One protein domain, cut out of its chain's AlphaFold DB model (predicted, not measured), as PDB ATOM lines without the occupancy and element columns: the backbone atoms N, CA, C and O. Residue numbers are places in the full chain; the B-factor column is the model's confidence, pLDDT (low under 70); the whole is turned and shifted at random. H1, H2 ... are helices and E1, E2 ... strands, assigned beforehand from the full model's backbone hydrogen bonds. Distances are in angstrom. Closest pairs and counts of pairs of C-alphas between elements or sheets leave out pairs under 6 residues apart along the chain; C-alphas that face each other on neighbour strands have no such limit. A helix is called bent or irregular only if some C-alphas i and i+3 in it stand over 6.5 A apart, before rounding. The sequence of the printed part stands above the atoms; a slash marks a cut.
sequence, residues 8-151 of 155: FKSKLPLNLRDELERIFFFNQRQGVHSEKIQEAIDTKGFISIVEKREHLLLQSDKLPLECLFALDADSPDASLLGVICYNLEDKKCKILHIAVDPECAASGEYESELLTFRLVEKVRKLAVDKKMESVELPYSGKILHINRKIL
ATOM      1  N   PHE A   8     -24.044  11.568 -36.143       91.94
ATOM      2  CA  PHE A   8     -22.622  11.409 -35.850       91.94
ATOM      3  C   PHE A   8     -22.424  10.929 -34.416       91.94
ATOM      4  O   PHE A   8     -22.887  11.590 -33.485       91.94
ATOM      5  N   LYS A   9     -21.708   9.818 -34.228       92.38
ATOM      6  CA  LYS A   9     -21.399   9.252 -32.906       92.38
ATOM      7  C   LYS A   9     -19.894   9.072 -32.736       92.38
ATOM      8  O   LYS A   9     -19.201   8.725 -33.680       92.38
ATOM      9  N   SER A  10     -19.376   9.288 -31.527       90.06
ATOM     10  CA  SER A  10     -17.967   9.017 -31.178       90.06
ATOM     11  C   SER A  10     -17.737   7.600 -30.640       90.06
ATOM     12  O   SER A  10     -16.612   7.212 -30.337       90.06
ATOM     13  N   LYS A  11     -18.818   6.829 -30.490       89.06
ATOM     14  CA  LYS A  11     -18.823   5.438 -30.037       89.06
ATOM     15  C   LYS A  11     -19.753   4.648 -30.940       89.06
ATOM     16  O   LYS A  11     -20.868   5.102 -31.197       89.06
ATOM     17  N   LEU A  12     -19.300   3.481 -31.373       90.94
ATOM     18  CA  LEU A  12     -20.063   2.595 -32.238       90.94
ATOM     19  C   LEU A  12     -20.525   1.372 -31.426       90.94
ATOM     20  O   LEU A  12     -19.731   0.850 -30.642       90.94
ATOM     21  N   PRO A  13     -21.791   0.941 -31.518       89.56
ATOM     22  CA  PRO A  13     -22.260  -0.268 -30.842       89.56
ATOM     23  C   PRO A  13     -21.631  -1.538 -31.443       89.56
ATOM     24  O   PRO A  13     -21.198  -1.542 -32.595       89.56
ATOM     25  N   LEU A  14     -21.573  -2.616 -30.654       87.81
ATOM     26  CA  LEU A  14     -20.897  -3.871 -31.028       87.81
ATOM     27  C   LEU A  14     -21.509  -4.572 -32.251       87.81
ATOM     28  O   LEU A  14     -20.790  -5.243 -32.986       87.81
ATOM     29  N   ASN A  15     -22.809  -4.394 -32.496       88.31
ATOM     30  CA  ASN A  15     -23.516  -5.006 -33.626       88.31
ATOM     31  C   ASN A  15     -23.063  -4.477 -34.997       88.31
ATOM     32  O   ASN A  15     -23.336  -5.123 -35.999       88.31
ATOM     33  N   LEU A  16     -22.351  -3.346 -35.045       89.06
ATOM     34  CA  LEU A  16     -21.845  -2.746 -36.284       89.06
ATOM     35  C   LEU A  16     -20.387  -3.124 -36.588       89.06
ATOM     36  O   LEU A  16     -19.726  -2.456 -37.384       89.06
ATOM     37  N   ARG A  17     -19.862  -4.183 -35.956       87.38
ATOM     38  CA  ARG A  17     -18.492  -4.670 -36.181       87.38
ATOM     39  C   ARG A  17     -18.259  -5.047 -37.636       87.38
ATOM     40  O   ARG A  17     -17.309  -4.548 -38.231       87.38
ATOM     41  N   ASP A  18     -19.136  -5.866 -38.203       84.69
ATOM     42  CA  ASP A  18     -18.973  -6.379 -39.566       84.69
ATOM     43  C   ASP A  18     -19.021  -5.242 -40.600       84.69
ATOM     44  O   ASP A  18     -18.243  -5.217 -41.553       84.69
ATOM     45  N   GLU A  19     -19.882  -4.244 -40.387       86.88
ATOM     46  CA  GLU A  19     -19.955  -3.051 -41.238       86.88
ATOM     47  C   GLU A  19     -18.714  -2.165 -41.100       86.88
ATOM     48  O   GLU A  19     -18.183  -1.675 -42.099       86.88
ATOM     49  N   LEU A  20     -18.206  -1.988 -39.875       86.19
ATOM     50  CA  LEU A  20     -16.960  -1.263 -39.638       86.19
ATOM     51  C   LEU A  20     -15.783  -1.965 -40.318       86.19
ATOM     52  O   LEU A  20     -14.989  -1.304 -40.984       86.19
ATOM     53  N   GLU A  21     -15.688  -3.288 -40.201       82.12
ATOM     54  CA  GLU A  21     -14.667  -4.087 -40.880       82.12
ATOM     55  C   GLU A  21     -14.789  -3.960 -42.403       82.12
ATOM     56  O   GLU A  21     -13.787  -3.715 -43.078       82.12
ATOM     57  N   ARG A  22     -16.012  -4.022 -42.948       80.81
ATOM     58  CA  ARG A  22     -16.280  -3.835 -44.379       80.81
ATOM     59  C   ARG A  22     -15.790  -2.479 -44.885       80.81
ATOM     60  O   ARG A  22     -15.061  -2.413 -45.873       80.81
ATOM     61  N   ILE A  23     -16.167  -1.397 -44.212       79.50
ATOM     62  CA  ILE A  23     -15.854  -0.030 -44.649       79.50
ATOM     63  C   ILE A  23     -14.362   0.274 -44.487       79.50
ATOM     64  O   ILE A  23     -13.758   0.913 -45.357       79.50
ATOM     65  N   PHE A  24     -13.764  -0.192 -43.390       74.00
ATOM     66  CA  PHE A  24     -12.389   0.122 -43.022       74.00
ATOM     67  C   PHE A  24     -11.359  -0.756 -43.754       74.00
ATOM     68  O   PHE A  24     -10.357  -0.238 -44.246       74.00
ATOM     69  N   PHE A  25     -11.609  -2.065 -43.886       65.12
ATOM     70  CA  PHE A  25     -10.669  -3.019 -44.492       65.12
ATOM     71  C   PHE A  25     -11.050  -3.458 -45.913       65.12
ATOM     72  O   PHE A  25     -10.159  -3.705 -46.721       65.12
ATOM     73  N   PHE A  26     -12.341  -3.519 -46.259       54.50
ATOM     74  CA  PHE A  26     -12.820  -4.092 -47.531       54.50
ATOM     75  C   PHE A  26     -13.287  -3.062 -48.566       54.50
ATOM     76  O   PHE A  26     -14.069  -3.376 -49.465       54.50
ATOM     77  N   ASN A  27     -12.772  -1.834 -48.510       49.16
ATOM     78  CA  ASN A  27     -13.002  -0.872 -49.580       49.16
ATOM     79  C   ASN A  27     -12.336  -1.394 -50.877       49.16
ATOM     80  O   ASN A  27     -11.123  -1.298 -51.044       49.16
ATOM     81  N   GLN A  28     -13.114  -1.971 -51.806       37.19
ATOM     82  CA  GLN A  28     -12.653  -2.673 -53.025       37.19
ATOM     83  C   GLN A  28     -11.744  -1.843 -53.961       37.19
ATOM     84  O   GLN A  28     -11.180  -2.369 -54.918       37.19
ATOM     85  N   ARG A  29     -11.540  -0.552 -53.678       42.03
ATOM     86  CA  ARG A  29     -10.567   0.316 -54.360       42.03
ATOM     87  C   ARG A  29      -9.144   0.251 -53.777       42.03
ATOM     88  O   ARG A  29      -8.239   0.832 -54.371       42.03
ATOM     89  N   GLN A  30      -8.902  -0.482 -52.681       42.88
ATOM     90  CA  GLN A  30      -7.550  -0.675 -52.122       42.88
ATOM     91  C   GLN A  30      -6.589  -1.398 -53.087       42.88
ATOM     92  O   GLN A  30      -5.380  -1.203 -53.000       42.88
ATOM     93  N   GLY A  31      -7.109  -2.137 -54.077       41.31
ATOM     94  CA  GLY A  31      -6.297  -2.739 -55.144       41.31
ATOM     95  C   GLY A  31      -5.648  -1.737 -56.112       41.31
ATOM     96  O   GLY A  31      -4.748  -2.119 -56.850       41.31
ATOM     97  N   VAL A  32      -6.069  -0.463 -56.115       42.06
ATOM     98  CA  VAL A  32      -5.574   0.565 -57.059       42.06
ATOM     99  C   VAL A  32      -4.608   1.563 -56.389       42.06
ATOM    100  O   VAL A  32      -3.903   2.303 -57.072       42.06
ATOM    101  N   HIS A  33      -4.506   1.565 -55.052       42.59
ATOM    102  CA  HIS A  33      -3.659   2.490 -54.278       42.59
ATOM    103  C   HIS A  33      -2.900   1.805 -53.125       42.59
ATOM    104  O   HIS A  33      -2.747   2.382 -52.046       42.59
ATOM    105  N   SER A  34      -2.410   0.586 -53.349       44.56
ATOM    106  CA  SER A  34      -1.637  -0.194 -52.370       44.56
ATOM    107  C   SER A  34      -0.437   0.573 -51.791       44.56
ATOM    108  O   SER A  34      -0.199   0.515 -50.589       44.56
ATOM    109  N   GLU A  35       0.260   1.374 -52.601       42.75
ATOM    110  CA  GLU A  35       1.432   2.152 -52.165       42.75
ATOM    111  C   GLU A  35       1.086   3.264 -51.156       42.75
ATOM    112  O   GLU A  35       1.788   3.445 -50.165       42.75
ATOM    113  N   LYS A  36      -0.048   3.961 -51.332       43.38
ATOM    114  CA  LYS A  36      -0.482   5.038 -50.417       43.38
ATOM    115  C   LYS A  36      -1.053   4.507 -49.102       43.38
ATOM    116  O   LYS A  36      -1.020   5.198 -48.085       43.38
ATOM    117  N   ILE A  37      -1.599   3.293 -49.128       47.69
ATOM    118  CA  ILE A  37      -2.058   2.585 -47.928       47.69
ATOM    119  C   ILE A  37      -0.843   2.104 -47.134       47.69
ATOM    120  O   ILE A  37      -0.815   2.289 -45.921       47.69
ATOM    121  N   GLN A  38       0.187   1.590 -47.811       46.44
ATOM    122  CA  GLN A  38       1.447   1.205 -47.179       46.44
ATOM    123  C   GLN A  38       2.150   2.410 -46.532       46.44
ATOM    124  O   GLN A  38       2.479   2.351 -45.352       46.44
ATOM    125  N   GLU A  39       2.254   3.550 -47.227       47.78
ATOM    126  CA  GLU A  39       2.784   4.792 -46.636       47.78
ATOM    127  C   GLU A  39       1.964   5.273 -45.431       47.78
ATOM    128  O   GLU A  39       2.525   5.762 -44.446       47.78
ATOM    129  N   ALA A  40       0.634   5.138 -45.473       52.69
ATOM    130  CA  ALA A  40      -0.231   5.485 -44.350       52.69
ATOM    131  C   ALA A  40      -0.032   4.540 -43.152       52.69
ATOM    132  O   ALA A  40      -0.005   5.020 -42.022       52.69
ATOM    133  N   ILE A  41       0.161   3.238 -43.374       54.00
ATOM    134  CA  ILE A  41       0.497   2.259 -42.323       54.00
ATOM    135  C   ILE A  41       1.882   2.572 -41.728       54.00
ATOM    136  O   ILE A  41       2.059   2.622 -40.503       54.00
ATOM    137  N   ASP A  42       2.857   2.881 -42.581       51.66
ATOM    138  CA  ASP A  42       4.234   3.156 -42.172       51.66
ATOM    139  C   ASP A  42       4.342   4.465 -41.368       51.66
ATOM    140  O   ASP A  42       5.045   4.510 -40.353       51.66
ATOM    141  N   THR A  43       3.577   5.502 -41.728       55.66
ATOM    142  CA  THR A  43       3.599   6.810 -41.041       55.66
ATOM    143  C   THR A  43       2.582   6.972 -39.907       55.66
ATOM    144  O   THR A  43       2.856   7.720 -38.970       55.66
ATOM    145  N   LYS A  44       1.421   6.304 -39.948       57.09
ATOM    146  CA  LYS A  44       0.305   6.519 -38.993       57.09
ATOM    147  C   LYS A  44       0.025   5.327 -38.075       57.09
ATOM    148  O   LYS A  44      -0.741   5.469 -37.119       57.09
ATOM    149  N   GLY A  45       0.677   4.194 -38.326       60.75
ATOM    150  CA  GLY A  45       0.519   2.982 -37.531       60.75
ATOM    151  C   GLY A  45      -0.614   2.090 -38.022       60.75
ATOM    152  O   GLY A  45      -1.428   2.481 -38.863       60.75
ATOM    153  N   PHE A  46      -0.648   0.872 -37.496       68.75
ATOM    154  CA  PHE A  46      -1.705  -0.085 -37.770       68.75
ATOM    155  C   PHE A  46      -2.945   0.287 -36.956       68.75
ATOM    156  O   PHE A  46      -2.900   0.339 -35.725       68.75
ATOM    157  N   ILE A  47      -4.061   0.547 -37.642       75.62
ATOM    158  CA  ILE A  47      -5.336   0.819 -36.978       75.62
ATOM    159  C   ILE A  47      -6.082  -0.502 -36.791       75.62
ATOM    160  O   ILE A  47      -6.382  -1.202 -37.754       75.62
ATOM    161  N   SER A  48      -6.393  -0.822 -35.539       76.25
ATOM    162  CA  SER A  48      -7.118  -2.027 -35.139       76.25
ATOM    163  C   SER A  48      -8.481  -1.679 -34.547       76.25
ATOM    164  O   SER A  48      -8.648  -0.637 -33.908       76.25
ATOM    165  N   ILE A  49      -9.457  -2.566 -34.753       83.25
ATOM    166  CA  ILE A  49     -10.757  -2.500 -34.081       83.25
ATOM    167  C   ILE A  49     -10.626  -3.186 -32.726       83.25
ATOM    168  O   ILE A  49     -10.253  -4.356 -32.639       83.25
ATOM    169  N   VAL A  50     -10.981  -2.467 -31.671       82.81
ATOM    170  CA  VAL A  50     -10.982  -2.959 -30.294       82.81
ATOM    171  C   VAL A  50     -12.348  -2.774 -29.662       82.81
ATOM    172  O   VAL A  50     -13.013  -1.753 -29.838       82.81
ATOM    173  N   GLU A  51     -12.739  -3.757 -28.863       86.56
ATOM    174  CA  GLU A  51     -13.931  -3.687 -28.028       86.56
ATOM    175  C   GLU A  51     -13.572  -3.121 -26.663       86.56
ATOM    176  O   GLU A  51     -12.646  -3.581 -25.991       86.56
ATOM    177  N   LYS A  52     -14.317  -2.105 -26.229       84.50
ATOM    178  CA  LYS A  52     -14.179  -1.544 -24.891       84.50
ATOM    179  C   LYS A  52     -15.551  -1.345 -24.272       84.50
ATOM    180  O   LYS A  52     -16.261  -0.396 -24.607       84.50
ATOM    181  N   ARG A  53     -15.863  -2.184 -23.280       84.12
ATOM    182  CA  ARG A  53     -17.197  -2.278 -22.667       84.12
ATOM    183  C   ARG A  53     -18.211  -2.689 -23.745       84.12
ATOM    184  O   ARG A  53     -18.036  -3.737 -24.339       84.12
ATOM    185  N   GLU A  54     -19.172  -1.822 -24.050       85.19
ATOM    186  CA  GLU A  54     -20.277  -2.057 -24.993       85.19
ATOM    187  C   GLU A  54     -20.078  -1.338 -26.341       85.19
ATOM    188  O   GLU A  54     -21.042  -1.046 -27.053       85.19
ATOM    189  N   HIS A  55     -18.840  -0.953 -26.670       88.81
ATOM    190  CA  HIS A  55     -18.560  -0.159 -27.863       88.81
ATOM    191  C   HIS A  55     -17.317  -0.624 -28.613       88.81
ATOM    192  O   HIS A  55     -16.309  -0.997 -28.006       88.81
ATOM    193  N   LEU A  56     -17.382  -0.497 -29.936       86.44
ATOM    194  CA  LEU A  56     -16.248  -0.586 -30.839       86.44
ATOM    195  C   LEU A  56     -15.514   0.753 -30.864       86.44
ATOM    196  O   LEU A  56     -16.119   1.830 -30.920       86.44
ATOM    197  N   LEU A  57     -14.192   0.664 -30.832       85.56
ATOM    198  CA  LEU A  57     -13.263   1.769 -30.984       85.56
ATOM    199  C   LEU A  57     -12.206   1.377 -32.012       85.56
ATOM    200  O   LEU A  57     -11.915   0.197 -32.200       85.56
ATOM    201  N   LEU A  58     -11.597   2.378 -32.638       84.25
ATOM    202  CA  LEU A  58     -10.378   2.185 -33.409       84.25
ATOM    203  C   LEU A  58      -9.191   2.667 -32.576       84.25
ATOM    204  O   LEU A  58      -9.274   3.696 -31.900       84.25
ATOM    205  N   GLN A  59      -8.086   1.932 -32.625       83.19
ATOM    206  CA  GLN A  59      -6.828   2.299 -31.980       83.19
ATOM    207  C   GLN A  59      -5.673   2.182 -32.962       83.19
ATOM    208  O   GLN A  59      -5.611   1.219 -33.721       83.19
ATOM    209  N   SER A  60      -4.756   3.150 -32.918       81.44
ATOM    210  CA  SER A  60      -3.449   3.061 -33.571       81.44
ATOM    211  C   SER A  60      -2.399   2.638 -32.544       81.44
ATOM    212  O   SER A  60      -2.460   3.032 -31.379       81.44
ATOM    213  N   ASP A  61      -1.441   1.832 -32.986       76.81
ATOM    214  CA  ASP A  61      -0.274   1.405 -32.212       76.81
ATOM    215  C   ASP A  61       0.771   2.521 -32.030       76.81
ATOM    216  O   ASP A  61       1.581   2.459 -31.104       76.81
ATOM    217  N   LYS A  62       0.748   3.552 -32.883       76.44
ATOM    218  CA  LYS A  62       1.733   4.646 -32.875       76.44
ATOM    219  C   LYS A  62       1.219   5.938 -32.251       76.44
ATOM    220  O   LYS A  62       2.019   6.692 -31.703       76.44
ATOM    221  N   LEU A  63      -0.079   6.234 -32.365       81.44
ATOM    222  CA  LEU A  63      -0.632   7.548 -32.013       81.44
ATOM    223  C   LEU A  63      -2.002   7.441 -31.322       81.44
ATOM    224  O   LEU A  63      -2.802   6.571 -31.672       81.44
ATOM    225  N   PRO A  64      -2.338   8.366 -30.398       85.50
ATOM    226  CA  PRO A  64      -3.698   8.492 -29.883       85.50
ATOM    227  C   PRO A  64      -4.693   8.745 -31.021       85.50
ATOM    228  O   PRO A  64      -4.477   9.627 -31.854       85.50
ATOM    229  N   LEU A  65      -5.793   7.996 -31.038       86.69
ATOM    230  CA  LEU A  65      -6.803   8.057 -32.090       86.69
ATOM    231  C   LEU A  65      -8.170   8.405 -31.498       86.69
ATOM    232  O   LEU A  65      -8.629   7.765 -30.552       86.69
ATOM    233  N   GLU A  66      -8.832   9.397 -32.082       92.12
ATOM    234  CA  GLU A  66     -10.259   9.642 -31.914       92.12
ATOM    235  C   GLU A  66     -10.991   9.315 -33.218       92.12
ATOM    236  O   GLU A  66     -10.426   9.397 -34.315       92.12
ATOM    237  N   CYS A  67     -12.264   8.936 -33.106       92.12
ATOM    238  CA  CYS A  67     -13.087   8.581 -34.254       92.12
ATOM    239  C   CYS A  67     -14.466   9.216 -34.172       92.12
ATOM    240  O   CYS A  67     -15.035   9.386 -33.091       92.12
ATOM    241  N   LEU A  68     -15.011   9.520 -35.345       93.88
ATOM    242  CA  LEU A  68     -16.400   9.898 -35.520       93.88
ATOM    243  C   LEU A  68     -17.020   8.998 -36.591       93.88
ATOM    244  O   LEU A  68     -16.495   8.883 -37.697       93.88
ATOM    245  N   PHE A  69     -18.134   8.372 -36.239       92.75
ATOM    246  CA  PHE A  69     -18.908   7.469 -37.080       92.75
ATOM    247  C   PHE A  69     -20.145   8.197 -37.591       92.75
ATOM    248  O   PHE A  69     -20.802   8.898 -36.819       92.75
ATOM    249  N   ALA A  70     -20.456   8.040 -38.873       91.69
ATOM    250  CA  ALA A  70     -21.682   8.522 -39.491       91.69
ATOM    251  C   ALA A  70     -22.663   7.361 -39.659       91.69
ATOM    252  O   ALA A  70     -22.319   6.363 -40.284       91.69
ATOM    253  N   LEU A  71     -23.870   7.511 -39.125       90.75
ATOM    254  CA  LEU A  71     -24.969   6.550 -39.217       90.75
ATOM    255  C   LEU A  71     -26.134   7.161 -39.998       90.75
ATOM    256  O   LEU A  71     -26.297   8.381 -39.980       90.75
ATOM    257  N   ASP A  72     -26.956   6.345 -40.652       87.31
ATOM    258  CA  ASP A  72     -28.153   6.799 -41.385       87.31
ATOM    259  C   ASP A  72     -29.328   7.239 -40.496       87.31
ATOM    260  O   ASP A  72     -30.219   7.955 -40.969       87.31
ATOM    261  N   ALA A  73     -29.318   6.838 -39.225       85.75
ATOM    262  CA  ALA A  73     -30.332   7.156 -38.229       85.75
ATOM    263  C   ALA A  73     -29.771   7.106 -36.794       85.75
ATOM    264  O   ALA A  73     -28.674   6.614 -36.530       85.75
ATOM    265  N   ASP A  74     -30.553   7.614 -35.835       86.00
ATOM    266  CA  ASP A  74     -30.307   7.414 -34.402       86.00
ATOM    267  C   ASP A  74     -31.169   6.264 -33.867       86.00
ATOM    268  O   ASP A  74     -32.068   6.457 -33.049       86.00
ATOM    269  N   SER A  75     -30.940   5.060 -34.386       84.50
ATOM    270  CA  SER A  75     -31.657   3.843 -33.995       84.50
ATOM    271  C   SER A  75     -30.688   2.677 -33.753       84.50
ATOM    272  O   SER A  75     -29.526   2.744 -34.163       84.50
ATOM    273  N   PRO A  76     -31.130   1.607 -33.064       81.75
ATOM    274  CA  PRO A  76     -30.350   0.372 -32.934       81.75
ATOM    275  C   PRO A  76     -30.073  -0.325 -34.274       81.75
ATOM    276  O   PRO A  76     -29.041  -0.976 -34.410       81.75
ATOM    277  N   ASP A  77     -30.972  -0.143 -35.244       84.62
ATOM    278  CA  ASP A  77     -30.918  -0.733 -36.588       84.62
ATOM    279  C   ASP A  77     -30.242   0.192 -37.619       84.62
ATOM    280  O   ASP A  77     -30.425   0.022 -38.821       84.62
ATOM    281  N   ALA A  78     -29.539   1.228 -37.157       86.81
ATOM    282  CA  ALA A  78     -28.884   2.190 -38.033       86.81
ATOM    283  C   ALA A  78     -27.671   1.565 -38.732       86.81
ATOM    284  O   ALA A  78     -26.869   0.890 -38.087       86.81
ATOM    285  N   SER A  79     -27.503   1.872 -40.015       88.19
ATOM    286  CA  SER A  79     -26.375   1.401 -40.825       88.19
ATOM    287  C   SER A  79     -25.190   2.357 -40.706       88.19
ATOM    288  O   SER A  79     -25.360   3.583 -40.640       88.19
ATOM    289  N   LEU A  80     -23.971   1.820 -40.718       89.19
ATOM    290  CA  LEU A  80     -22.748   2.611 -40.755       89.19
ATOM    291  C   LEU A  80     -22.499   3.130 -42.172       89.19
ATOM    292  O   LEU A  80     -22.301   2.372 -43.109       89.19
ATOM    293  N   LEU A  81     -22.453   4.452 -42.320       88.31
ATOM    294  CA  LEU A  81     -22.210   5.118 -43.602       88.31
ATOM    295  C   LEU A  81     -20.743   5.502 -43.790       88.31
ATOM    296  O   LEU A  81     -20.267   5.676 -44.910       88.31
ATOM    297  N   GLY A  82     -20.009   5.690 -42.696       89.19
ATOM    298  CA  GLY A  82     -18.600   6.043 -42.771       89.19
ATOM    299  C   GLY A  82     -17.965   6.356 -41.429       89.19
ATOM    300  O   GLY A  82     -18.628   6.502 -40.401       89.19
ATOM    301  N   VAL A  83     -16.646   6.491 -41.456       90.31
ATOM    302  CA  VAL A  83     -15.803   6.762 -40.301       90.31
ATOM    303  C   VAL A  83     -14.691   7.737 -40.671       90.31
ATOM    304  O   VAL A  83     -14.070   7.644 -41.731       90.31
ATOM    305  N   ILE A  84     -14.418   8.673 -39.768       89.94
ATOM    306  CA  ILE A  84     -13.247   9.548 -39.815       89.94
ATOM    307  C   ILE A  84     -12.429   9.360 -38.546       89.94
ATOM    308  O   ILE A  84     -12.952   9.437 -37.434       89.94
ATOM    309  N   CYS A  85     -11.135   9.124 -38.729       90.06
ATOM    310  CA  CYS A  85     -10.165   8.954 -37.660       90.06
ATOM    311  C   CYS A  85      -9.240  10.166 -37.629       90.06
ATOM    312  O   CYS A  85      -8.689  10.554 -38.663       90.06
ATOM    313  N   TYR A  86      -9.045  10.755 -36.456       91.12
ATOM    314  CA  TYR A  86      -8.210  11.936 -36.283       91.12
ATOM    315  C   TYR A  86      -7.434  11.884 -34.968       91.12
ATOM    316  O   TYR A  86      -7.810  11.199 -34.020       91.12
ATOM    317  N   ASN A  87      -6.332  12.620 -34.923       91.81
ATOM    318  CA  ASN A  87      -5.509  12.833 -33.745       91.81
ATOM    319  C   ASN A  87      -5.493  14.331 -33.408       91.81
ATOM    320  O   ASN A  87      -5.596  15.175 -34.301       91.81
ATOM    321  N   LEU A  88      -5.393  14.652 -32.121       91.25
ATOM    322  CA  LEU A  88      -5.264  16.017 -31.624       91.25
ATOM    323  C   LEU A  88      -3.938  16.134 -30.876       91.25
ATOM    324  O   LEU A  88      -3.771  15.512 -29.829       91.25
ATOM    325  N   GLU A  89      -3.023  16.945 -31.395       89.88
ATOM    326  CA  GLU A  89      -1.681  17.123 -30.840       89.88
ATOM    327  C   GLU A  89      -1.179  18.536 -31.144       89.88
ATOM    328  O   GLU A  89      -1.430  19.063 -32.224       89.88
ATOM    329  N   ASP A  90      -0.511  19.186 -30.186       89.25
ATOM    330  CA  ASP A  90       0.112  20.510 -30.357       89.25
ATOM    331  C   ASP A  90      -0.785  21.564 -31.035       89.25
ATOM    332  O   ASP A  90      -0.363  22.315 -31.917       89.25
ATOM    333  N   LYS A  91      -2.059  21.614 -30.619       90.06
ATOM    334  CA  LYS A  91      -3.120  22.475 -31.181       90.06
ATOM    335  C   LYS A  91      -3.441  22.223 -32.661       90.06
ATOM    336  O   LYS A  91      -4.068  23.058 -33.316       90.06
ATOM    337  N   LYS A  92      -3.050  21.081 -33.206       90.38
ATOM    338  CA  LYS A  92      -3.378  20.644 -34.560       90.38
ATOM    339  C   LYS A  92      -4.300  19.440 -34.486       90.38
ATOM    340  O   LYS A  92      -4.104  18.524 -33.694       90.38
ATOM    341  N   CYS A  93      -5.314  19.443 -35.338       92.25
ATOM    342  CA  CYS A  93      -6.170  18.291 -35.558       92.25
ATOM    343  C   CYS A  93      -5.736  17.597 -36.845       92.25
ATOM    344  O   CYS A  93      -5.986  18.104 -37.934       92.25
ATOM    345  N   LYS A  94      -5.106  16.432 -36.754       90.69
ATOM    346  CA  LYS A  94      -4.654  15.687 -37.927       90.69
ATOM    347  C   LYS A  94      -5.650  14.599 -38.282       90.69
ATOM    348  O   LYS A  94      -5.837  13.662 -37.511       90.69
ATOM    349  N   ILE A  95      -6.276  14.693 -39.451       88.75
ATOM    350  CA  ILE A  95      -7.126  13.617 -39.959       88.75
ATOM    351  C   ILE A  95      -6.220  12.520 -40.518       88.75
ATOM    352  O   ILE A  95      -5.437  12.719 -41.450       88.75
ATOM    353  N   LEU A  96      -6.323  11.337 -39.925       84.06
ATOM    354  CA  LEU A  96      -5.473  10.198 -40.235       84.06
ATOM    355  C   LEU A  96      -6.084   9.338 -41.335       84.06
ATOM    356  O   LEU A  96      -5.366   8.955 -42.260       84.06
ATOM    357  N   HIS A  97      -7.389   9.090 -41.273       83.56
ATOM    358  CA  HIS A  97      -8.081   8.234 -42.229       83.56
ATOM    359  C   HIS A  97      -9.554   8.625 -42.362       83.56
ATOM    360  O   HIS A  97     -10.173   9.053 -41.388       83.56
ATOM    361  N   ILE A  98     -10.109   8.471 -43.564       85.00
ATOM    362  CA  ILE A  98     -11.542   8.591 -43.842       85.00
ATOM    363  C   ILE A  98     -11.928   7.384 -44.688       85.00
ATOM    364  O   ILE A  98     -11.279   7.131 -45.704       85.00
ATOM    365  N   ALA A  99     -12.983   6.689 -44.282       83.38
ATOM    366  CA  ALA A  99     -13.610   5.635 -45.063       83.38
ATOM    367  C   ALA A  99     -15.123   5.859 -45.084       83.38
ATOM    368  O   ALA A  99     -15.724   6.171 -44.058       83.38
ATOM    369  N   VAL A 100     -15.730   5.720 -46.255       83.81
ATOM    370  CA  VAL A 100     -17.180   5.813 -46.460       83.81
ATOM    371  C   VAL A 100     -17.656   4.546 -47.151       83.81
ATOM    372  O   VAL A 100     -16.877   3.916 -47.876       83.81
ATOM    373  N   ASP A 101     -18.902   4.162 -46.898       80.62
ATOM    374  CA  ASP A 101     -19.500   2.998 -47.534       80.62
ATOM    375  C   ASP A 101     -19.618   3.223 -49.058       80.62
ATOM    376  O   ASP A 101     -20.166   4.246 -49.488       80.62
ATOM    377  N   PRO A 102     -19.100   2.307 -49.900       67.44
ATOM    378  CA  PRO A 102     -19.250   2.384 -51.351       67.44
ATOM    379  C   PRO A 102     -20.705   2.392 -51.828       67.44
ATOM    380  O   PRO A 102     -20.991   2.972 -52.873       67.44
ATOM    381  N   GLU A 103     -21.633   1.779 -51.094       67.62
ATOM    382  CA  GLU A 103     -23.056   1.771 -51.438       67.62
ATOM    383  C   GLU A 103     -23.687   3.159 -51.251       67.62
ATOM    384  O   GLU A 103     -24.564   3.534 -52.027       67.62
ATOM    385  N   CYS A 104     -23.149   3.999 -50.354       62.03
ATOM    386  CA  CYS A 104     -23.472   5.432 -50.325       62.03
ATOM    387  C   CYS A 104     -22.944   6.194 -51.550       62.03
ATOM    388  O   CYS A 104     -23.393   7.301 -51.823       62.03
ATOM    389  N   ALA A 105     -21.969   5.653 -52.286       50.97
ATOM    390  CA  ALA A 105     -21.573   6.203 -53.583       50.97
ATOM    391  C   ALA A 105     -22.491   5.712 -54.716       50.97
ATOM    392  O   ALA A 105     -22.583   6.364 -55.754       50.97
ATOM    393  N   ALA A 106     -23.174   4.577 -54.528       47.44
ATOM    394  CA  ALA A 106     -24.075   3.996 -55.521       47.44
ATOM    395  C   ALA A 106     -25.444   4.700 -55.576       47.44
ATOM    396  O   ALA A 106     -26.093   4.684 -56.623       47.44
ATOM    397  N   SER A 107     -25.872   5.356 -54.492       54.75
ATOM    398  CA  SER A 107     -27.116   6.140 -54.420       54.75
ATOM    399  C   SER A 107     -27.054   7.497 -55.142       54.75
ATOM    400  O   SER A 107     -28.089   8.132 -55.350       54.75
ATOM    401  N   GLY A 108     -25.872   7.917 -55.603       52.94
ATOM    402  CA  GLY A 108     -25.691   9.090 -56.455       52.94
ATOM    403  C   GLY A 108     -24.232   9.537 -56.520       52.94
ATOM    404  O   GLY A 108     -23.502   9.443 -55.537       52.94
ATOM    405  N   GLU A 109     -23.829  10.085 -57.671       48.62
ATOM    406  CA  GLU A 109     -22.443  10.471 -58.000       48.62
ATOM    407  C   GLU A 109     -21.779  11.393 -56.955       48.62
ATOM    408  O   GLU A 109     -20.565  11.353 -56.783       48.62
ATOM    409  N   TYR A 110     -22.574  12.145 -56.182       54.38
ATOM    410  CA  TYR A 110     -22.093  13.125 -55.203       54.38
ATOM    411  C   TYR A 110     -22.363  12.759 -53.734       54.38
ATOM    412  O   TYR A 110     -21.920  13.475 -52.839       54.38
ATOM    413  N   GLU A 111     -23.088  11.676 -53.427       64.12
ATOM    414  CA  GLU A 111     -23.502  11.404 -52.037       64.12
ATOM    415  C   GLU A 111     -22.328  10.998 -51.132       64.12
ATOM    416  O   GLU A 111     -22.237  11.443 -49.984       64.12
ATOM    417  N   SER A 112     -21.369  10.244 -51.669       58.72
ATOM    418  CA  SER A 112     -20.142   9.873 -50.948       58.72
ATOM    419  C   SER A 112     -19.201  11.063 -50.703       58.72
ATOM    420  O   SER A 112     -18.609  11.184 -49.622       58.72
ATOM    421  N   GLU A 113     -19.104  11.988 -51.662       65.25
ATOM    422  CA  GLU A 113     -18.348  13.238 -51.521       65.25
ATOM    423  C   GLU A 113     -19.000  14.154 -50.480       65.25
ATOM    424  O   GLU A 113     -18.321  14.688 -49.598       65.25
ATOM    425  N   LEU A 114     -20.332  14.255 -50.506       79.56
ATOM    426  CA  LEU A 114     -21.108  14.991 -49.512       79.56
ATOM    427  C   LEU A 114     -20.944  14.396 -48.106       79.56
ATOM    428  O   LEU A 114     -20.810  15.149 -47.139       79.56
ATOM    429  N   LEU A 115     -20.911  13.069 -47.955       84.06
ATOM    430  CA  LEU A 115     -20.688  12.432 -46.655       84.06
ATOM    431  C   LEU A 115     -19.271  12.684 -46.127       84.06
ATOM    432  O   LEU A 115     -19.104  13.084 -44.971       84.06
ATOM    433  N   THR A 116     -18.263  12.517 -46.984       83.19
ATOM    434  CA  THR A 116     -16.860  12.822 -46.665       83.19
ATOM    435  C   THR A 116     -16.715  14.272 -46.207       83.19
ATOM    436  O   THR A 116     -16.132  14.548 -45.157       83.19
ATOM    437  N   PHE A 117     -17.324  15.204 -46.941       83.38
ATOM    438  CA  PHE A 117     -17.357  16.616 -46.583       83.38
ATOM    439  C   PHE A 117     -17.995  16.847 -45.210       83.38
ATOM    440  O   PHE A 117     -17.426  17.548 -44.372       83.38
ATOM    441  N   ARG A 118     -19.152  16.232 -44.936       87.50
ATOM    442  CA  ARG A 118     -19.843  16.366 -43.645       87.50
ATOM    443  C   ARG A 118     -19.016  15.811 -42.483       87.50
ATOM    444  O   ARG A 118     -19.013  16.427 -41.416       87.50
ATOM    445  N   LEU A 119     -18.298  14.702 -42.676       89.75
ATOM    446  CA  LEU A 119     -17.372  14.145 -41.682       89.75
ATOM    447  C   LEU A 119     -16.241  15.133 -41.363       89.75
ATOM    448  O   LEU A 119     -16.011  15.447 -40.194       89.75
ATOM    449  N   VAL A 120     -15.588  15.687 -42.389       89.25
ATOM    450  CA  VAL A 120     -14.523  16.694 -42.220       89.25
ATOM    451  C   VAL A 120     -15.054  17.956 -41.535       89.25
ATOM    452  O   VAL A 120     -14.417  18.487 -40.626       89.25
ATOM    453  N   GLU A 121     -16.244  18.428 -41.913       88.88
ATOM    454  CA  GLU A 121     -16.872  19.619 -41.331       88.88
ATOM    455  C   GLU A 121     -17.194  19.423 -39.843       88.88
ATOM    456  O   GLU A 121     -16.961  20.325 -39.032       88.88
ATOM    457  N   LYS A 122     -17.650  18.223 -39.460       91.81
ATOM    458  CA  LYS A 122     -17.868  17.856 -38.057       91.81
ATOM    459  C   LYS A 122     -16.572  17.791 -37.263       91.81
ATOM    460  O   LYS A 122     -16.527  18.354 -36.172       91.81
ATOM    461  N   VAL A 123     -15.517  17.184 -37.806       91.81
ATOM    462  CA  VAL A 123     -14.198  17.177 -37.152       91.81
ATOM    463  C   VAL A 123     -13.656  18.596 -36.999       91.81
ATOM    464  O   VAL A 123     -13.171  18.948 -35.927       91.81
ATOM    465  N   ARG A 124     -13.821  19.461 -38.005       89.75
ATOM    466  CA  ARG A 124     -13.439  20.876 -37.902       89.75
ATOM    467  C   ARG A 124     -14.191  21.591 -36.779       89.75
ATOM    468  O   ARG A 124     -13.566  22.322 -36.021       89.75
ATOM    469  N   LYS A 125     -15.506  21.389 -36.655       90.38
ATOM    470  CA  LYS A 125     -16.299  21.959 -35.551       90.38
ATOM    471  C   LYS A 125     -15.800  21.474 -34.189       90.38
ATOM    472  O   LYS A 125     -15.559  22.294 -33.316       90.38
ATOM    473  N   LEU A 126     -15.531  20.175 -34.046       91.56
ATOM    474  CA  LEU A 126     -14.930  19.627 -32.825       91.56
ATOM    475  C   LEU A 126     -13.547  20.232 -32.540       91.56
ATOM    476  O   LEU A 126     -13.222  20.517 -31.391       91.56
ATOM    477  N   ALA A 127     -12.736  20.456 -33.574       90.19
ATOM    478  CA  ALA A 127     -11.434  21.098 -33.448       90.19
ATOM    479  C   ALA A 127     -11.562  22.564 -32.988       90.19
ATOM    480  O   ALA A 127     -10.782  22.997 -32.141       90.19
ATOM    481  N   VAL A 128     -12.569  23.303 -33.476       89.62
ATOM    482  CA  VAL A 128     -12.905  24.660 -32.997       89.62
ATOM    483  C   VAL A 128     -13.266  24.625 -31.515       89.62
ATOM    484  O   VAL A 128     -12.692  25.376 -30.728       89.62
ATOM    485  N   ASP A 129     -14.168  23.721 -31.121       90.62
ATOM    486  CA  ASP A 129     -14.629  23.589 -29.734       90.62
ATOM    487  C   ASP A 129     -13.472  23.233 -28.789       90.62
ATOM    488  O   ASP A 129     -13.381  23.736 -27.667       90.62
ATOM    489  N   LYS A 130     -12.526  22.418 -29.272       90.19
ATOM    490  CA  LYS A 130     -11.290  22.065 -28.563       90.19
ATOM    491  C   LYS A 130     -10.173  23.115 -28.692       90.19
ATOM    492  O   LYS A 130      -9.080  22.879 -28.187       90.19
ATOM    493  N   LYS A 131     -10.432  24.280 -29.303       90.88
ATOM    494  CA  LYS A 131      -9.481  25.399 -29.482       90.88
ATOM    495  C   LYS A 131      -8.196  25.018 -30.228       90.88
ATOM    496  O   LYS A 131      -7.112  25.504 -29.907       90.88
ATOM    497  N   MET A 132      -8.321  24.141 -31.217       91.94
ATOM    498  CA  MET A 132      -7.240  23.845 -32.155       91.94
ATOM    499  C   MET A 132      -7.012  25.051 -33.085       91.94
ATOM    500  O   MET A 132      -7.868  25.916 -33.233       91.94
ATOM    501  N   GLU A 133      -5.849  25.129 -33.720       91.44
ATOM    502  CA  GLU A 133      -5.481  26.210 -34.644       91.44
ATOM    503  C   GLU A 133      -5.666  25.791 -36.110       91.44
ATOM    504  O   GLU A 133      -5.921  26.623 -36.990       91.44
ATOM    505  N   SER A 134      -5.565  24.487 -36.392       89.56
ATOM    506  CA  SER A 134      -5.689  23.953 -37.747       89.56
ATOM    507  C   SER A 134      -6.182  22.509 -37.799       89.56
ATOM    508  O   SER A 134      -6.087  21.769 -36.818       89.56
ATOM    509  N   VAL A 135      -6.698  22.122 -38.967       88.44
ATOM    510  CA  VAL A 135      -7.050  20.750 -39.332       88.44
ATOM    511  C   VAL A 135      -6.209  20.327 -40.535       88.44
ATOM    512  O   VAL A 135      -6.281  20.964 -41.579       88.44
ATOM    513  N   GLU A 136      -5.421  19.266 -40.422       88.19
ATOM    514  CA  GLU A 136      -4.655  18.690 -41.533       88.19
ATOM    515  C   GLU A 136      -5.482  17.588 -42.209       88.19
ATOM    516  O   GLU A 136      -5.937  16.651 -41.547       88.19
ATOM    517  N   LEU A 137      -5.703  17.712 -43.521       81.62
ATOM    518  CA  LEU A 137      -6.446  16.735 -44.318       81.62
ATOM    519  C   LEU A 137      -5.616  15.471 -44.599       81.62
ATOM    520  O   LEU A 137      -4.394  15.553 -44.758       81.62
ATOM    521  N   PRO A 138      -6.261  14.299 -44.747       73.19
ATOM    522  CA  PRO A 138      -5.537  13.072 -45.039       73.19
ATOM    523  C   PRO A 138      -4.968  13.102 -46.469       73.19
ATOM    524  O   PRO A 138      -5.547  13.718 -47.366       73.19
ATOM    525  N   TYR A 139      -3.841  12.410 -46.676       66.00
ATOM    526  CA  TYR A 139      -3.146  12.148 -47.956       66.00
ATOM    527  C   TYR A 139      -2.585  13.361 -48.715       66.00
ATOM    528  O   TYR A 139      -1.546  13.240 -49.351       66.00
ATOM    529  N   SER A 140      -3.235  14.522 -48.643       68.38
ATOM    530  CA  SER A 140      -2.753  15.771 -49.242       68.38
ATOM    531  C   SER A 140      -1.837  16.566 -48.312       68.38
ATOM    532  O   SER A 140      -1.108  17.433 -48.782       68.38
ATOM    533  N   GLY A 141      -1.917  16.332 -46.993       66.50
ATOM    534  CA  GLY A 141      -1.224  17.142 -45.984       66.50
ATOM    535  C   GLY A 141      -1.685  18.606 -45.958       66.50
ATOM    536  O   GLY A 141      -1.050  19.443 -45.320       66.50
ATOM    537  N   LYS A 142      -2.777  18.943 -46.664       78.50
ATOM    538  CA  LYS A 142      -3.289  20.313 -46.754       78.50
ATOM    539  C   LYS A 142      -3.758  20.755 -45.370       78.50
ATOM    540  O   LYS A 142      -4.620  20.118 -44.765       78.50
ATOM    541  N   ILE A 143      -3.197  21.860 -44.891       81.12
ATOM    542  CA  ILE A 143      -3.526  22.439 -43.588       81.12
ATOM    543  C   ILE A 143      -4.662  23.446 -43.763       81.12
ATOM    544  O   ILE A 143      -4.564  24.405 -44.529       81.12
ATOM    545  N   LEU A 144      -5.742  23.231 -43.022       79.44
ATOM    546  CA  LEU A 144      -6.893  24.114 -42.953       79.44
ATOM    547  C   LEU A 144      -6.828  24.907 -41.656       79.44
ATOM    548  O   LEU A 144      -7.074  24.375 -40.576       79.44
ATOM    549  N   HIS A 145      -6.515  26.193 -41.746       82.56
ATOM    550  CA  HIS A 145      -6.615  27.073 -40.587       82.56
ATOM    551  C   HIS A 145      -8.084  27.273 -40.220       82.56
ATOM    552  O   HIS A 145      -8.903  27.576 -41.087       82.56
ATOM    553  N   ILE A 146      -8.412  27.143 -38.934       78.94
ATOM    554  CA  ILE A 146      -9.803  27.172 -38.452       78.94
ATOM    555  C   ILE A 146     -10.529  28.483 -38.803       78.94
ATOM    556  O   ILE A 146     -11.744  28.494 -38.991       78.94
ATOM    557  N   ASN A 147      -9.777  29.566 -39.004       70.81
ATOM    558  CA  ASN A 147     -10.297  30.875 -39.398       70.81
ATOM    559  C   ASN A 147     -10.746  30.971 -40.874       70.81
ATOM    560  O   ASN A 147     -11.211  32.031 -41.286       70.81
ATOM    561  N   ARG A 148     -10.606  29.909 -41.684       62.25
ATOM    562  CA  ARG A 148     -11.045  29.874 -43.093       62.25
ATOM    563  C   ARG A 148     -12.291  29.002 -43.275       62.25
ATOM    564  O   ARG A 148     -12.437  27.954 -42.635       62.25
ATOM    565  N   LYS A 149     -13.217  29.424 -44.148       57.12
ATOM    566  CA  LYS A 149     -14.388  28.601 -44.482       57.12
ATOM    567  C   LYS A 149     -13.950  27.454 -45.391       57.12
ATOM    568  O   LYS A 149     -13.057  27.600 -46.210       57.12
ATOM    569  N   ILE A 150     -14.595  26.298 -45.229       56.94
ATOM    570  CA  ILE A 150     -14.269  25.087 -45.992       56.94
ATOM    571  C   ILE A 150     -14.580  25.238 -47.494       56.94
ATOM    572  O   ILE A 150     -13.935  24.597 -48.313       56.94
ATOM    573  N   LEU A 151     -15.549  26.087 -47.849       54.03
ATOM    574  CA  LEU A 151     -15.921  26.341 -49.244       54.03
ATOM    575  C   LEU A 151     -14.803  27.048 -50.026       54.03
ATOM    576  O   LEU A 151     -14.648  26.781 -51.207       54.03
TER     577      LEU A 151
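This is residues 8 to 151 of the 155 residues of an uncharacterized protein of Ignavibacteriaceae bacterium (UniProt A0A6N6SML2). A twisted five-stranded sheet curls round one long helix, H4, while H1 crosses the opposite face over E4 and E5. A small two-stranded hairpin, E1 and E2, packs on H1 and near E3, and H2 only grazes the large sheet; residues 30 to 35 stick out. The printed part has 144 residues, with four named helices and seven strands in the order H1 H2 E1 E2 E3 E4 E5 H3 H4 E6 E7. The large sheet is mixed, in the order E3 E4 E5 E6 E7, and the class is mixed, helices and strands. The whole is compact, with a radius of gyration of the C-alphas of 14.8 A and spans of 37 by 36 by 31 A.

In the large sheet, E3 is residues 66 to 71, E4 residues 80 to 89 with a length of 27.4 A, E5 residues 92 to 100 with 23.5 A, E6 residues 134 to 136 and E7 residues 143 to 145. H4, residues 111 to 129, is 26.9 A long, from C-alpha 111 at (-23.502, 11.404, -52.037) to C-alpha 129 at (-14.629, 23.589, -29.734). H3 is residues 103 to 106. H1, residues 14 to 25, begins at (-20.897, -3.871, -31.028), is 16.9 A long and is irregular: C-alphas 15 and 18 are 7.6 A apart. H2 is residues 34 to 44, E1 residues 47 to 52 and E2 residues 55 to 60.

E3, E4 and E5 form a meander, each strand the antiparallel neighbour of the one before, with N 68 and O 84 at 2.9 A and N 85 and O 97 at 2.8 A. E5, H3, H4 and E6 form a strand-helix-strand unit, two parallel neighbour strands with helices between, and its crossover is right-handed; N 93 and O 134 are 2.9 A apart. E6 and E7 are a hairpin, with N 135 and O 144 at 2.8 A. The closest C-alphas of H4 and E5 are those of Cys 93 and Ala 127, 6.3 A. H3 and H4 touch only at the corner, Ala 105 and Ser 112 having the closest C-alphas, 4.7 A. H1 and H4 lie on opposite faces; H1 has a height over the sheet of 9.1 A and runs across the strands, at 78 degrees to E4 on the local plane. E1 and E2 are an antiparallel hairpin, with N 50 and O 57 at 2.9 A. Every O i to N i+4 pair is within hydrogen-bond range in H2 and H4, 6 of 8 are in H1, and H3 is too short for such a pair.

The two farthest C-alphas, those of Arg 53 and Leu 151, are 39.1 A apart. The printed part has no cut, and no link is long. The mean pLDDT of the printed part is 77.2; residues 25 to 46, 102 to 113, 139 to 141 and 148 to 151 are under 70.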